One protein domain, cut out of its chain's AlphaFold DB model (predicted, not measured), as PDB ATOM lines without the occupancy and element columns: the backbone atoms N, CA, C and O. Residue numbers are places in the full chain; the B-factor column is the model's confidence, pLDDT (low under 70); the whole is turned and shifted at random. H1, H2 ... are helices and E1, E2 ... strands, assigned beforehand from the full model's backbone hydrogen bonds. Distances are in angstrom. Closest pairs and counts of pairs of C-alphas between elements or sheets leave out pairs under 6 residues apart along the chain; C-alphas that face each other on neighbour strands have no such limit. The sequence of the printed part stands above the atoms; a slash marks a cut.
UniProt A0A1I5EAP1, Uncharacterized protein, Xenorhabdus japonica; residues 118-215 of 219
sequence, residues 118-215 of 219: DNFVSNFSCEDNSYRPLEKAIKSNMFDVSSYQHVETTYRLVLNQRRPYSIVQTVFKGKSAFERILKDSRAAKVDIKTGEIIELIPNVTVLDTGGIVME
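Overview. This is residues 118 to 215 of the 219 residues of an uncharacterized protein of Xenorhabdus japonica (UniProt A0A1I5EAP1). A long, twisted sheet of three long strands, E1, E2 and E3, with the short E4 at one edge, curls round one helix, H2. On the far side of the sheet from H2 is a small hairpin, E5 and E6, while the short helix H1 only grazes the sheet on H2's side. The printed part has 98 residues, with named elements in the order H1 H2 E1 E2 E3 E4 E5 E6 and the class mixed, helices and strands. The four-stranded sheet is antiparallel in the order E1 - E2 - E3 - E4, and E5 - E6 is a separate antiparallel sheet. The whole is compact, with a radius of gyration of the C-alphas of 13.7 A, yet elongated, with spans of 45 by 28 by 21 A.

Arrangement. E1, residues 144 to 158, E2, residues 165 to 175, E3, residues 181 to 191, and E4, residues 197 to 201, form a meander, each strand the antiparallel neighbour of the one before. In the hairpin of E1 and E2, at 159 degrees, N 154 and O 169 are 2.9 A apart, within hydrogen-bond range. In the hairpin of E2 and E3, at 161 degrees, N 170 and O 186 are 2.9 A apart, also within range. In the hairpin of E3 and E4, at 135 degrees, N 189 and O 199 are within range at 2.8 A. E1 bends by 99 degrees at residue 147. H2, residues 132 to 140, is on this sheet, and its closest C-alphas to E3 are those of Leu 134 and Ala 188, 7.1 A apart. H1, residues 118 to 122, is only just on the sheet, with 5 pairs of C-alphas within 10 A, and only grazes it with residues 119 to 120. H1 and H2 are apart. E5, residues 204 to 206, and E6, residues 212 to 214, form a hairpin at 153 degrees, with N 205 and O 213 within range at 3.0 A. The closest C-alphas of E3 and E5 are those of Ala 187 and Val 204, 6.7 A apart. E3 and E6 are apart. In H1 and H2, every O i to N i+4 pair is within hydrogen-bond range.

Along the chain. H1 begins at C-alpha 118, (-81.282, -1.432, 160.573). H2 measures 12.1 A from first to last C-alpha. E1 runs 33.7 A from C-alpha 144, (-92.044, 20.986, 181.103), while E2 measures 31.1 A, E3 31.4 A and E4 10.2 A. E6 ends at C-alpha 214, (-108.018, 3.263, 170.096).

Size, cuts and confidence. The two C-alphas farthest apart are those of Arg 162 and Glu 179, at 45.0 A. The printed part has no cut and no long link. The mean pLDDT of the printed part is 86.4, and residues 203 to 215 are under 70.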
ATOM      1  N   ASP A 118     -82.366  -2.120 159.870       86.25
ATOM      2  CA  ASP A 118     -81.282  -1.432 160.573       86.25
ATOM      3  C   ASP A 118     -81.560   0.053 160.752       86.25
ATOM      4  O   ASP A 118     -81.343   0.587 161.835       86.25
ATOM      5  N   ASN A 119     -82.090   0.719 159.723       88.12
ATOM      6  CA  ASN A 119     -82.477   2.125 159.831       88.12
ATOM      7  C   ASN A 119     -83.543   2.301 160.920       88.12
ATOM      8  O   ASN A 119     -83.406   3.162 161.789       88.12
ATOM      9  N   PHE A 120     -84.569   1.446 160.933       91.44
ATOM     10  CA  PHE A 120     -85.603   1.466 161.966       91.44
ATOM     11  C   PHE A 120     -85.017   1.238 163.367       91.44
ATOM     12  O   PHE A 120     -85.306   2.012 164.278       91.44
ATOM     13  N   VAL A 121     -84.161   0.231 163.537       90.06
ATOM     14  CA  VAL A 121     -83.564  -0.127 164.833       90.06
ATOM     15  C   VAL A 121     -82.548   0.916 165.303       90.06
ATOM     16  O   VAL A 121     -82.505   1.237 166.486       90.06
ATOM     17  N   SER A 122     -81.788   1.532 164.398       91.38
ATOM     18  CA  SER A 122     -80.804   2.575 164.730       91.38
ATOM     19  C   SER A 122     -81.428   3.843 165.325       91.38
ATOM     20  O   SER A 122     -80.743   4.634 165.973       91.38
ATOM     21  N   ASN A 123     -82.739   4.030 165.141       95.44
ATOM     22  CA  ASN A 123     -83.489   5.122 165.752       95.44
ATOM     23  C   ASN A 123     -83.804   4.882 167.237       95.44
ATOM     24  O   ASN A 123     -84.262   5.808 167.911       95.44
ATOM     25  N   PHE A 124     -83.557   3.681 167.766       94.06
ATOM     26  CA  PHE A 124     -83.665   3.406 169.194       94.06
ATOM     27  C   PHE A 124     -82.403   3.869 169.931       94.06
ATOM     28  O   PHE A 124     -81.272   3.762 169.455       94.06
ATOM     29  N   SER A 125     -82.597   4.437 171.114       93.31
ATOM     30  CA  SER A 125     -81.521   4.810 172.018       93.31
ATOM     31  C   SER A 125     -80.848   3.569 172.595       93.31
ATOM     32  O   SER A 125     -81.503   2.663 173.097       93.31
ATOM     33  N   CYS A 126     -79.518   3.558 172.589       88.12
ATOM     34  CA  CYS A 126     -78.735   2.488 173.201       88.12
ATOM     35  C   CYS A 126     -78.829   2.440 174.729       88.12
ATOM     36  O   CYS A 126     -78.453   1.432 175.325       88.12
ATOM     37  N   GLU A 127     -79.239   3.541 175.356       87.25
ATOM     38  CA  GLU A 127     -79.186   3.707 176.808       87.25
ATOM     39  C   GLU A 127     -80.473   3.220 177.472       87.25
ATOM     40  O   GLU A 127     -80.428   2.440 178.419       87.25
ATOM     41  N   ASP A 128     -81.614   3.659 176.947       90.81
ATOM     42  CA  ASP A 128     -82.941   3.429 177.523       90.81
ATOM     43  C   ASP A 128     -83.932   2.818 176.522       90.81
ATOM     44  O   ASP A 128     -85.090   2.591 176.857       90.81
ATOM     45  N   ASN A 129     -83.494   2.519 175.294       92.69
ATOM     46  CA  ASN A 129     -84.344   1.989 174.228       92.69
ATOM     47  C   ASN A 129     -85.507   2.925 173.838       92.69
ATOM     48  O   ASN A 129     -86.508   2.483 173.277       92.69
ATOM     49  N   SER A 130     -85.397   4.229 174.108       95.50
ATOM     50  CA  SER A 130     -86.347   5.228 173.613       95.50
ATOM     51  C   SER A 130     -86.287   5.349 172.087       95.50
ATOM     52  O   SER A 130     -85.212   5.337 171.485       95.50
ATOM     53  N   TYR A 131     -87.442   5.480 171.430       97.50
ATOM     54  CA  TYR A 131     -87.480   5.734 169.990       97.50
ATOM     55  C   TYR A 131     -87.293   7.224 169.716       97.50
ATOM     56  O   TYR A 131     -88.216   8.014 169.920       97.50
ATOM     57  N   ARG A 132     -86.104   7.625 169.253       97.50
ATOM     58  CA  ARG A 132     -85.690   9.038 169.175       97.50
ATOM     59  C   ARG A 132     -86.669   9.933 168.399       97.50
ATOM     60  O   ARG A 132     -86.957  11.022 168.900       97.50
ATOM     61  N   PRO A 133     -87.220   9.528 167.234       97.50
ATOM     62  CA  PRO A 133     -88.200  10.352 166.527       97.50
ATOM     63  C   PRO A 133     -89.461  10.632 167.358       97.50
ATOM     64  O   PRO A 133     -89.910  11.777 167.435       97.50
ATOM     65  N   LEU A 134     -90.005   9.607 168.024       97.06
ATOM     66  CA  LEU A 134     -91.212   9.737 168.844       97.06
ATOM     67  C   LEU A 134     -90.926  10.472 170.150       97.06
ATOM     68  O   LEU A 134     -91.701  11.335 170.549       97.06
ATOM     69  N   GLU A 135     -89.784  10.212 170.776       97.19
ATOM     70  CA  GLU A 135     -89.342  10.953 171.951       97.19
ATOM     71  C   GLU A 135     -89.222  12.455 171.653       97.19
ATOM     72  O   GLU A 135     -89.707  13.285 172.425       97.19
ATOM     73  N   LYS A 136     -88.621  12.823 170.514       97.50
ATOM     74  CA  LYS A 136     -88.519  14.221 170.081       97.50
ATOM     75  C   LYS A 136     -89.904  14.845 169.893       97.50
ATOM     76  O   LYS A 136     -90.127  15.965 170.355       97.50
ATOM     77  N   ALA A 137     -90.829  14.123 169.259       95.88
ATOM     78  CA  ALA A 137     -92.205  14.578 169.074       95.88
ATOM     79  C   ALA A 137     -92.941  14.765 170.415       95.88
ATOM     80  O   ALA A 137     -93.597  15.790 170.612       95.88
ATOM     81  N   ILE A 138     -92.776  13.837 171.365       94.75
ATOM     82  CA  ILE A 138     -93.326  13.941 172.724       94.75
ATOM     83  C   ILE A 138     -92.781  15.191 173.414       94.75
ATOM     84  O   ILE A 138     -93.559  16.067 173.788       94.75
ATOM     85  N   LYS A 139     -91.452  15.317 173.522       96.12
ATOM     86  CA  LYS A 139     -90.786  16.435 174.209       96.12
ATOM     87  C   LYS A 139     -91.189  17.791 173.624       96.12
ATOM     88  O   LYS A 139     -91.383  18.729 174.383       96.12
ATOM     89  N   SER A 140     -91.383  17.896 172.307       95.31
ATOM     90  CA  SER A 140     -91.793  19.157 171.666       95.31
ATOM     91  C   SER A 140     -93.182  19.667 172.075       95.31
ATOM     92  O   SER A 140     -93.448  20.855 171.930       95.31
ATOM     93  N   ASN A 141     -94.041  18.794 172.611       88.12
ATOM     94  CA  ASN A 141     -95.408  19.120 173.027       88.12
ATOM     95  C   ASN A 141     -95.599  19.081 174.555       88.12
ATOM     96  O   ASN A 141     -96.726  19.171 175.041       88.12
ATOM     97  N   MET A 142     -94.524  18.909 175.332       89.62
ATOM     98  CA  MET A 142     -94.610  18.876 176.792       89.62
ATOM     99  C   MET A 142     -94.643  20.277 177.397       89.62
ATOM    100  O   MET A 142     -93.941  21.176 176.946       89.62
ATOM    101  N   PHE A 143     -95.392  20.418 178.494       91.75
ATOM    102  CA  PHE A 143     -95.398  21.635 179.309       91.75
ATOM    103  C   PHE A 143     -94.022  21.922 179.936       91.75
ATOM    104  O   PHE A 143     -93.536  23.046 179.881       91.75
ATOM    105  N   ASP A 144     -93.377  20.896 180.500       93.25
ATOM    106  CA  ASP A 144     -92.044  20.986 181.103       93.25
ATOM    107  C   ASP A 144     -91.169  19.829 180.605       93.25
ATOM    108  O   ASP A 144     -91.209  18.716 181.134       93.25
ATOM    109  N   VAL A 145     -90.359  20.088 179.577       95.88
ATOM    110  CA  VAL A 145     -89.469  19.085 178.961       95.88
ATOM    111  C   VAL A 145     -88.442  18.533 179.954       95.88
ATOM    112  O   VAL A 145     -88.062  17.369 179.853       95.88
ATOM    113  N   SER A 146     -88.014  19.335 180.936       96.44
ATOM    114  CA  SER A 146     -87.009  18.921 181.926       96.44
ATOM    115  C   SER A 146     -87.513  17.814 182.857       96.44
ATOM    116  O   SER A 146     -86.722  17.074 183.434       96.44
ATOM    117  N   SER A 147     -88.836  17.669 182.960       96.44
ATOM    118  CA  SER A 147     -89.494  16.627 183.749       96.44
ATOM    119  C   SER A 147     -89.674  15.295 183.012       96.44
ATOM    120  O   SER A 147     -90.203  14.350 183.598       96.44
ATOM    121  N   TYR A 148     -89.287  15.218 181.733       97.00
ATOM    122  CA  TYR A 148     -89.446  14.010 180.934       97.00
ATOM    123  C   TYR A 148     -88.622  12.858 181.509       97.00
ATOM    124  O   TYR A 148     -87.408  12.959 181.684       97.00
ATOM    125  N   GLN A 149     -89.285  11.726 181.714       96.94
ATOM    126  CA  GLN A 149     -88.647  10.465 182.055       96.94
ATOM    127  C   GLN A 149     -89.195   9.366 181.149       96.94
ATOM    128  O   GLN A 149     -90.384   9.043 181.210       96.94
ATOM    129  N   HIS A 150     -88.329   8.764 180.336       97.56
ATOM    130  CA  HIS A 150     -88.671   7.556 179.588       97.56
ATOM    131  C   HIS A 150     -88.978   6.406 180.561       97.56
ATOM    132  O   HIS A 150     -88.316   6.258 181.589       97.56
ATOM    133  N   VAL A 151     -90.030   5.637 180.271       96.00
ATOM    134  CA  VAL A 151     -90.390   4.435 181.038       96.00
ATOM    135  C   VAL A 151     -90.185   3.195 180.184       96.00
ATOM    136  O   VAL A 151     -89.544   2.250 180.626       96.00
ATOM    137  N   GLU A 152     -90.763   3.181 178.985       94.19
ATOM    138  CA  GLU A 152     -90.684   2.035 178.088       94.19
ATOM    139  C   GLU A 152     -90.946   2.462 176.646       94.19
ATOM    140  O   GLU A 152     -91.637   3.447 176.370       94.19
ATOM    141  N   THR A 153     -90.405   1.713 175.693       94.50
ATOM    142  CA  THR A 153     -90.837   1.796 174.302       94.50
ATOM    143  C   THR A 153     -90.983   0.403 173.718       94.50
ATOM    144  O   THR A 153     -90.071  -0.418 173.805       94.50
ATOM    145  N   THR A 154     -92.134   0.161 173.104       90.50
ATOM    146  CA  THR A 154     -92.477  -1.087 172.427       90.50
ATOM    147  C   THR A 154     -92.791  -0.805 170.965       90.50
ATOM    148  O   THR A 154     -93.059   0.334 170.571       90.50
ATOM    149  N   TYR A 155     -92.730  -1.837 170.127       92.06
ATOM    150  CA  TYR A 155     -93.120  -1.703 168.732       92.06
ATOM    151  C   TYR A 155     -93.735  -2.982 168.170       92.06
ATOM    152  O   TYR A 155     -93.478  -4.085 168.650       92.06
ATOM    153  N   ARG A 156     -94.528  -2.825 167.108       89.06
ATOM    154  CA  ARG A 156     -95.103  -3.923 166.330       89.06
ATOM    155  C   ARG A 156     -94.847  -3.707 164.845       89.06
ATOM    156  O   ARG A 156     -95.321  -2.730 164.271       89.06
ATOM    157  N   LEU A 157     -94.153  -4.657 164.222       89.25
ATOM    158  CA  LEU A 157     -93.875  -4.638 162.788       89.25
ATOM    159  C   LEU A 157     -95.080  -5.151 161.985       89.25
ATOM    160  O   LEU A 157     -95.672  -6.181 162.313       89.25
ATOM    161  N   VAL A 158     -95.420  -4.448 160.905       88.50
ATOM    162  CA  VAL A 158     -96.450  -4.836 159.934       88.50
ATOM    163  C   VAL A 158     -95.791  -4.971 158.566       88.50
ATOM    164  O   VAL A 158     -95.671  -4.004 157.818       88.50
ATOM    165  N   LEU A 159     -95.323  -6.186 158.267       84.38
ATOM    166  CA  LEU A 159     -94.477  -6.468 157.098       84.38
ATOM    167  C   LEU A 159     -95.273  -6.975 155.884       84.38
ATOM    168  O   LEU A 159     -94.887  -6.721 154.751       84.38
ATOM    169  N   ASN A 160     -96.421  -7.623 156.105       79.44
ATOM    170  CA  ASN A 160     -97.222  -8.278 155.058       79.44
ATOM    171  C   ASN A 160     -98.132  -7.300 154.283       79.44
ATOM    172  O   ASN A 160     -99.296  -7.599 154.017       79.44
ATOM    173  N   GLN A 161     -97.648  -6.095 153.981       78.00
ATOM    174  CA  GLN A 161     -98.403  -5.067 153.262       78.00
ATOM    175  C   GLN A 161     -97.539  -4.396 152.197       78.00
ATOM    176  O   GLN A 161     -96.331  -4.266 152.356       78.00
ATOM    177  N   ARG A 162     -98.180  -3.855 151.149       79.81
ATOM    178  CA  ARG A 162     -97.499  -3.120 150.062       79.81
ATOM    179  C   ARG A 162     -96.640  -1.950 150.567       79.81
ATOM    180  O   ARG A 162     -95.666  -1.575 149.920       79.81
ATOM    181  N   ARG A 163     -97.024  -1.343 151.696       84.75
ATOM    182  CA  ARG A 163     -96.265  -0.299 152.398       84.75
ATOM    183  C   ARG A 163     -96.056  -0.732 153.852       84.75
ATOM    184  O   ARG A 163     -96.929  -0.471 154.678       84.75
ATOM    185  N   PRO A 164     -94.958  -1.436 154.148       88.56
ATOM    186  CA  PRO A 164     -94.680  -1.943 155.483       88.56
ATOM    187  C   PRO A 164     -94.400  -0.795 156.455       88.56
ATOM    188  O   PRO A 164     -93.761   0.196 156.100       88.56
ATOM    189  N   TYR A 165     -94.882  -0.931 157.686       92.94
ATOM    190  CA  TYR A 165     -94.763   0.095 158.719       92.94
ATOM    191  C   TYR A 165     -94.647  -0.534 160.106       92.94
ATOM    192  O   TYR A 165     -94.953  -1.711 160.305       92.94
ATOM    193  N   SER A 166     -94.218   0.268 161.073       92.81
ATOM    194  CA  SER A 166     -94.165  -0.107 162.479       92.81
ATOM    195  C   SER A 166     -95.130   0.762 163.269       92.81
ATOM    196  O   SER A 166     -95.292   1.943 162.967       92.81
ATOM    197  N   ILE A 167     -95.788   0.181 164.267       94.12
ATOM    198  CA  ILE A 167     -96.437   0.958 165.322       94.12
ATOM    199  C   ILE A 167     -95.471   0.995 166.490       94.12
ATOM    200  O   ILE A 167     -95.209  -0.051 167.074       94.12
ATOM    201  N   VAL A 168     -94.942   2.172 166.802       95.19
ATOM    202  CA  VAL A 168     -94.053   2.395 167.945       95.19
ATOM    203  C   VAL A 168     -94.840   3.105 169.031       95.19
ATOM    204  O   VAL A 168     -95.540   4.074 168.745       95.19
ATOM    205  N   GLN A 169     -94.714   2.645 170.267       94.88
ATOM    206  CA  GLN A 169     -95.374   3.234 171.419       94.88
ATOM    207  C   GLN A 169     -94.358   3.524 172.509       94.88
ATOM    208  O   GLN A 169     -93.587   2.650 172.894       94.88
ATOM    209  N   THR A 170     -94.382   4.747 173.029       95.50
ATOM    210  CA  THR A 170     -93.534   5.184 174.134       95.50
ATOM    211  C   THR A 170     -94.402   5.529 175.331       95.50
ATOM    212  O   THR A 170     -95.334   6.328 175.242       95.50
ATOM    213  N   VAL A 171     -94.058   4.935 176.466       94.62
ATOM    214  CA  VAL A 171     -94.595   5.265 177.780       94.62
ATOM    215  C   VAL A 171     -93.570   6.137 178.493       94.62
ATOM    216  O   VAL A 171     -92.382   5.809 178.531       94.62
ATOM    217  N   PHE A 172     -94.018   7.248 179.066       95.00
ATOM    218  CA  PHE A 172     -93.151   8.216 179.732       95.00
ATOM    219  C   PHE A 172     -93.849   8.844 180.940       95.00
ATOM    220  O   PHE A 172     -95.059   8.703 181.128       95.00
ATOM    221  N   LYS A 173     -93.077   9.529 181.782       95.81
ATOM    222  CA  LYS A 173     -93.593  10.440 182.803       95.81
ATOM    223  C   LYS A 173     -93.226  11.875 182.460       95.81
ATOM    224  O   LYS A 173     -92.183  12.126 181.859       95.81
ATOM    225  N   GLY A 174     -94.075  12.804 182.873       93.88
ATOM    226  CA  GLY A 174     -93.846  14.231 182.703       93.88
ATOM    227  C   GLY A 174     -94.746  15.061 183.604       93.88
ATOM    228  O   GLY A 174     -95.809  14.610 184.036       93.88
ATOM    229  N   LYS A 175     -94.309  16.278 183.908       92.12
ATOM    230  CA  LYS A 175     -95.071  17.267 184.662       92.12
ATOM    231  C   LYS A 175     -96.124  17.902 183.751       92.12
ATOM    232  O   LYS A 175     -95.818  18.354 182.647       92.12
ATOM    233  N   SER A 176     -97.368  17.923 184.218       87.75
ATOM    234  CA  SER A 176     -98.486  18.582 183.542       87.75
ATOM    235  C   SER A 176     -98.526  20.085 183.835       87.75
ATOM    236  O   SER A 176     -97.818  20.578 184.713       87.75
ATOM    237  N   ALA A 177     -99.420  20.806 183.151       86.81
ATOM    238  CA  ALA A 177     -99.696  22.220 183.428       86.81
ATOM    239  C   ALA A 177    -100.196  22.483 184.866       86.81
ATOM    240  O   ALA A 177    -100.121  23.608 185.346       86.81
ATOM    241  N   PHE A 178    -100.672  21.447 185.569       89.38
ATOM    242  CA  PHE A 178    -101.075  21.507 186.981       89.38
ATOM    243  C   PHE A 178     -99.955  21.070 187.942       89.38
ATOM    244  O   PHE A 178    -100.231  20.653 189.064       89.38
ATOM    245  N   GLU A 179     -98.705  21.068 187.474       86.56
ATOM    246  CA  GLU A 179     -97.490  20.718 188.224       86.56
ATOM    247  C   GLU A 179     -97.433  19.284 188.783       86.56
ATOM    248  O   GLU A 179     -96.546  18.936 189.563       86.56
ATOM    249  N   ARG A 180     -98.337  18.401 188.345       87.25
ATOM    250  CA  ARG A 180     -98.343  16.985 188.735       87.25
ATOM    251  C   ARG A 180     -97.528  16.153 187.758       87.25
ATOM    252  O   ARG A 180     -97.690  16.301 186.549       87.25
ATOM    253  N   ILE A 181     -96.713  15.234 188.274       90.00
ATOM    254  CA  ILE A 181     -96.052  14.216 187.449       90.00
ATOM    255  C   ILE A 181     -97.078  13.133 187.109       90.00
ATOM    256  O   ILE A 181     -97.608  12.476 188.003       90.00
ATOM    257  N   LEU A 182     -97.338  12.943 185.820       91.62
ATOM    258  CA  LEU A 182     -98.257  11.939 185.293       91.62
ATOM    259  C   LEU A 182     -97.502  10.950 184.410       91.62
ATOM    260  O   LEU A 182     -96.500  11.306 183.792       91.62
ATOM    261  N   LYS A 183     -97.989   9.708 184.366       92.94
ATOM    262  CA  LYS A 183     -97.567   8.697 183.394       92.94
ATOM    263  C   LYS A 183     -98.496   8.791 182.188       92.94
ATOM    264  O   LYS A 183     -99.709   8.806 182.374       92.94
ATOM    265  N   ASP A 184     -97.931   8.839 180.992       90.06
ATOM    266  CA  ASP A 184     -98.673   8.978 179.742       90.06
ATOM    267  C   ASP A 184     -98.076   8.066 178.654       90.06
ATOM    268  O   ASP A 184     -96.977   7.516 178.809       90.06
ATOM    269  N   SER A 185     -98.818   7.865 177.568       91.00
ATOM    270  CA  SER A 185     -98.443   7.016 176.444       91.00
ATOM    271  C   SER A 185     -98.746   7.697 175.115       91.00
ATOM    272  O   SER A 185     -99.820   8.264 174.908       91.00
ATOM    273  N   ARG A 186     -97.796   7.641 174.183       94.25
ATOM    274  CA  ARG A 186     -97.990   8.107 172.806       94.25
ATOM    275  C   ARG A 186     -97.546   7.026 171.845       94.25
ATOM    276  O   ARG A 186     -96.538   6.364 172.079       94.25
ATOM    277  N   ALA A 187     -98.299   6.870 170.765       94.25
ATOM    278  CA  ALA A 187     -97.989   5.930 169.706       94.25
ATOM    279  C   ALA A 187     -97.870   6.652 168.366       94.25
ATOM    280  O   ALA A 187     -98.472   7.703 168.146       94.25
ATOM    281  N   ALA A 188     -97.087   6.078 167.464       95.44
ATOM    282  CA  ALA A 188     -96.908   6.576 166.116       95.44
ATOM    283  C   ALA A 188     -96.831   5.421 165.125       95.44
ATOM    284  O   ALA A 188     -96.224   4.379 165.388       95.44
ATOM    285  N   LYS A 189     -97.410   5.645 163.951       95.56
ATOM    286  CA  LYS A 189     -97.122   4.879 162.751       95.56
ATOM    287  C   LYS A 189     -95.831   5.410 162.142       95.56
ATOM    288  O   LYS A 189     -95.693   6.608 161.904       95.56
ATOM    289  N   VAL A 190     -94.905   4.507 161.872       95.44
ATOM    290  CA  VAL A 190     -93.543   4.814 161.445       95.44
ATOM    291  C   VAL A 190     -93.232   4.067 160.158       95.44
ATOM    292  O   VAL A 190     -93.558   2.883 160.021       95.44
ATOM    293  N   ASP A 191     -92.585   4.742 159.218       93.19
ATOM    294  CA  ASP A 191     -92.047   4.111 158.020       93.19
ATOM    295  C   ASP A 191     -90.844   3.242 158.406       93.19
ATOM    296  O   ASP A 191     -89.856   3.726 158.950       93.19
ATOM    297  N   ILE A 192     -90.913   1.937 158.138       89.69
ATOM    298  CA  ILE A 192     -89.861   0.999 158.562       89.69
ATOM    299  C   ILE A 192     -88.531   1.235 157.825       89.69
ATOM    300  O   ILE A 192     -87.471   0.905 158.351       89.69
ATOM    301  N   LYS A 193     -88.552   1.777 156.605       86.75
ATOM    302  CA  LYS A 193     -87.332   1.925 155.798       86.75
ATOM    303  C   LYS A 193     -86.504   3.125 156.242       86.75
ATOM    304  O   LYS A 193     -85.276   3.076 156.195       86.75
ATOM    305  N   THR A 194     -87.180   4.196 156.638       89.75
ATOM    306  CA  THR A 194     -86.568   5.472 157.036       89.75
ATOM    307  C   THR A 194     -86.489   5.631 158.554       89.75
ATOM    308  O   THR A 194     -85.558   6.250 159.058       89.75
ATOM    309  N   GLY A 195     -87.432   5.042 159.291       90.62
ATOM    310  CA  GLY A 195     -87.640   5.314 160.711       90.62
ATOM    311  C   GLY A 195     -88.317   6.662 160.979       90.62
ATOM    312  O   GLY A 195     -88.284   7.166 162.098       90.62
ATOM    313  N   GLU A 196     -88.924   7.287 159.972       93.50
ATOM    314  CA  GLU A 196     -89.641   8.545 160.159       93.50
ATOM    315  C   GLU A 196     -91.092   8.310 160.589       93.50
ATOM    316  O   GLU A 196     -91.733   7.321 160.219       93.50
ATOM    317  N   ILE A 197     -91.627   9.240 161.385       96.06
ATOM    318  CA  ILE A 197     -93.039   9.230 161.776       96.06
ATOM    319  C   ILE A 197     -93.885   9.557 160.544       96.06
ATOM    320  O   ILE A 197     -93.751  10.630 159.963       96.06
ATOM    321  N   ILE A 198     -94.786   8.643 160.188       95.62
ATOM    322  CA  ILE A 198     -95.829   8.865 159.180       95.62
ATOM    323  C   ILE A 198     -97.010   9.592 159.826       95.62
ATOM    324  O   ILE A 198     -97.560  10.526 159.252       95.62
ATOM    325  N   GLU A 199     -97.424   9.134 161.007       94.19
ATOM    326  CA  GLU A 199     -98.652   9.582 161.661       94.19
ATOM    327  C   GLU A 199     -98.560   9.361 163.175       94.19
ATOM    328  O   GLU A 199     -98.104   8.310 163.626       94.19
ATOM    329  N   LEU A 200     -99.005  10.339 163.967       92.25
ATOM    330  CA  LEU A 200     -99.211  10.158 165.405       92.25
ATOM    331  C   LEU A 200    -100.576   9.509 165.634       92.25
ATOM    332  O   LEU A 200    -101.573   9.964 165.083       92.25
ATOM    333  N   ILE A 201    -100.626   8.471 166.463       88.19
ATOM    334  CA  ILE A 201    -101.862   7.748 166.766       88.19
ATOM    335  C   ILE A 201    -102.414   8.293 168.089       88.19
ATOM    336  O   ILE A 201    -101.749   8.149 169.122       88.19
ATOM    337  N   PRO A 202    -103.598   8.932 168.082       74.62
ATOM    338  CA  PRO A 202    -104.210   9.440 169.300       74.62
ATOM    339  C   PRO A 202    -104.641   8.288 170.219       74.62
ATOM    340  O   PRO A 202    -105.126   7.263 169.745       74.62
ATOM    341  N   ASN A 203    -104.429   8.487 171.526       61.62
ATOM    342  CA  ASN A 203    -104.914   7.686 172.658       61.62
ATOM    343  C   ASN A 203    -104.990   6.172 172.408       61.62
ATOM    344  O   ASN A 203    -106.042   5.606 172.107       61.62
ATOM    345  N   VAL A 204    -103.842   5.515 172.580       56.19
ATOM    346  CA  VAL A 204    -103.743   4.057 172.547       56.19
ATOM    347  C   VAL A 204    -103.656   3.513 173.966       56.19
ATOM    348  O   VAL A 204    -102.654   3.721 174.654       56.19
ATOM    349  N   THR A 205    -104.665   2.742 174.359       53.47
ATOM    350  CA  THR A 205    -104.621   1.915 175.567       53.47
ATOM    351  C   THR A 205    -104.248   0.496 175.147       53.47
ATOM    352  O   THR A 205    -104.983  -0.160 174.405       53.47
ATOM    353  N   VAL A 206    -103.074   0.024 175.577       48.84
ATOM    354  CA  VAL A 206    -102.678  -1.382 175.395       48.84
ATOM    355  C   VAL A 206    -103.321  -2.179 176.512       48.84
ATOM    356  O   VAL A 206    -103.041  -1.942 177.684       48.84
ATOM    357  N   LEU A 207    -104.204  -3.098 176.141       47.97
ATOM    358  CA  LEU A 207    -104.790  -4.048 177.075       47.97
ATOM    359  C   LEU A 207    -103.726  -5.069 177.488       47.97
ATOM    360  O   LEU A 207    -102.881  -5.444 176.676       47.97
ATOM    361  N   ASP A 208    -103.829  -5.602 178.704       37.69
ATOM    362  CA  ASP A 208    -102.924  -6.642 179.228       37.69
ATOM    363  C   ASP A 208    -102.882  -7.915 178.351       37.69
ATOM    364  O   ASP A 208    -101.973  -8.735 178.453       37.69
ATOM    365  N   THR A 209    -103.850  -8.073 177.444       51.41
ATOM    366  CA  THR A 209    -103.932  -9.143 176.438       51.41
ATOM    367  C   THR A 209    -103.159  -8.853 175.145       51.41
ATOM    368  O   THR A 209    -103.205  -9.656 174.213       51.41
ATOM    369  N   GLY A 210    -102.470  -7.713 175.043       37.06
ATOM    370  CA  GLY A 210    -101.778  -7.268 173.828       37.06
ATOM    371  C   GLY A 210    -102.706  -6.689 172.753       37.06
ATOM    372  O   GLY A 210    -102.270  -6.439 171.629       37.06
ATOM    373  N   GLY A 211    -103.985  -6.475 173.079       39.69
ATOM    374  CA  GLY A 211    -104.930  -5.756 172.229       39.69
ATOM    375  C   GLY A 211    -104.675  -4.247 172.251       39.69
ATOM    376  O   GLY A 211    -104.361  -3.677 173.294       39.69
ATOM    377  N   ILE A 212    -104.832  -3.597 171.099       53.53
ATOM    378  CA  ILE A 212    -104.754  -2.137 170.959       53.53
ATOM    379  C   ILE A 212    -106.188  -1.608 170.956       53.53
ATOM    380  O   ILE A 212    -106.944  -1.919 170.035       53.53
ATOM    381  N   VAL A 213    -106.562  -0.811 171.959       58.94
ATOM    382  CA  VAL A 213    -107.808  -0.035 171.938       58.94
ATOM    383  C   VAL A 213    -107.457   1.394 171.562       58.94
ATOM    384  O   VAL A 213    -106.689   2.057 172.258       58.94
ATOM    385  N   MET A 214    -108.003   1.847 170.438       55.94
ATOM    386  CA  MET A 214    -108.018   3.263 170.096       55.94
ATOM    387  C   MET A 214    -109.180   3.893 170.858       55.94
ATOM    388  O   MET A 214    -110.333   3.535 170.611       55.94
ATOM    389  N   GLU A 215    -108.900   4.805 171.786       51.47
ATOM    390  CA  GLU A 215    -109.955   5.662 172.319       51.47
ATOM    391  C   GLU A 215    -110.328   6.661 171.226       51.47
ATOM    392  O   GLU A 215    -109.619   7.633 170.962       51.47
TER     393      GLU A 215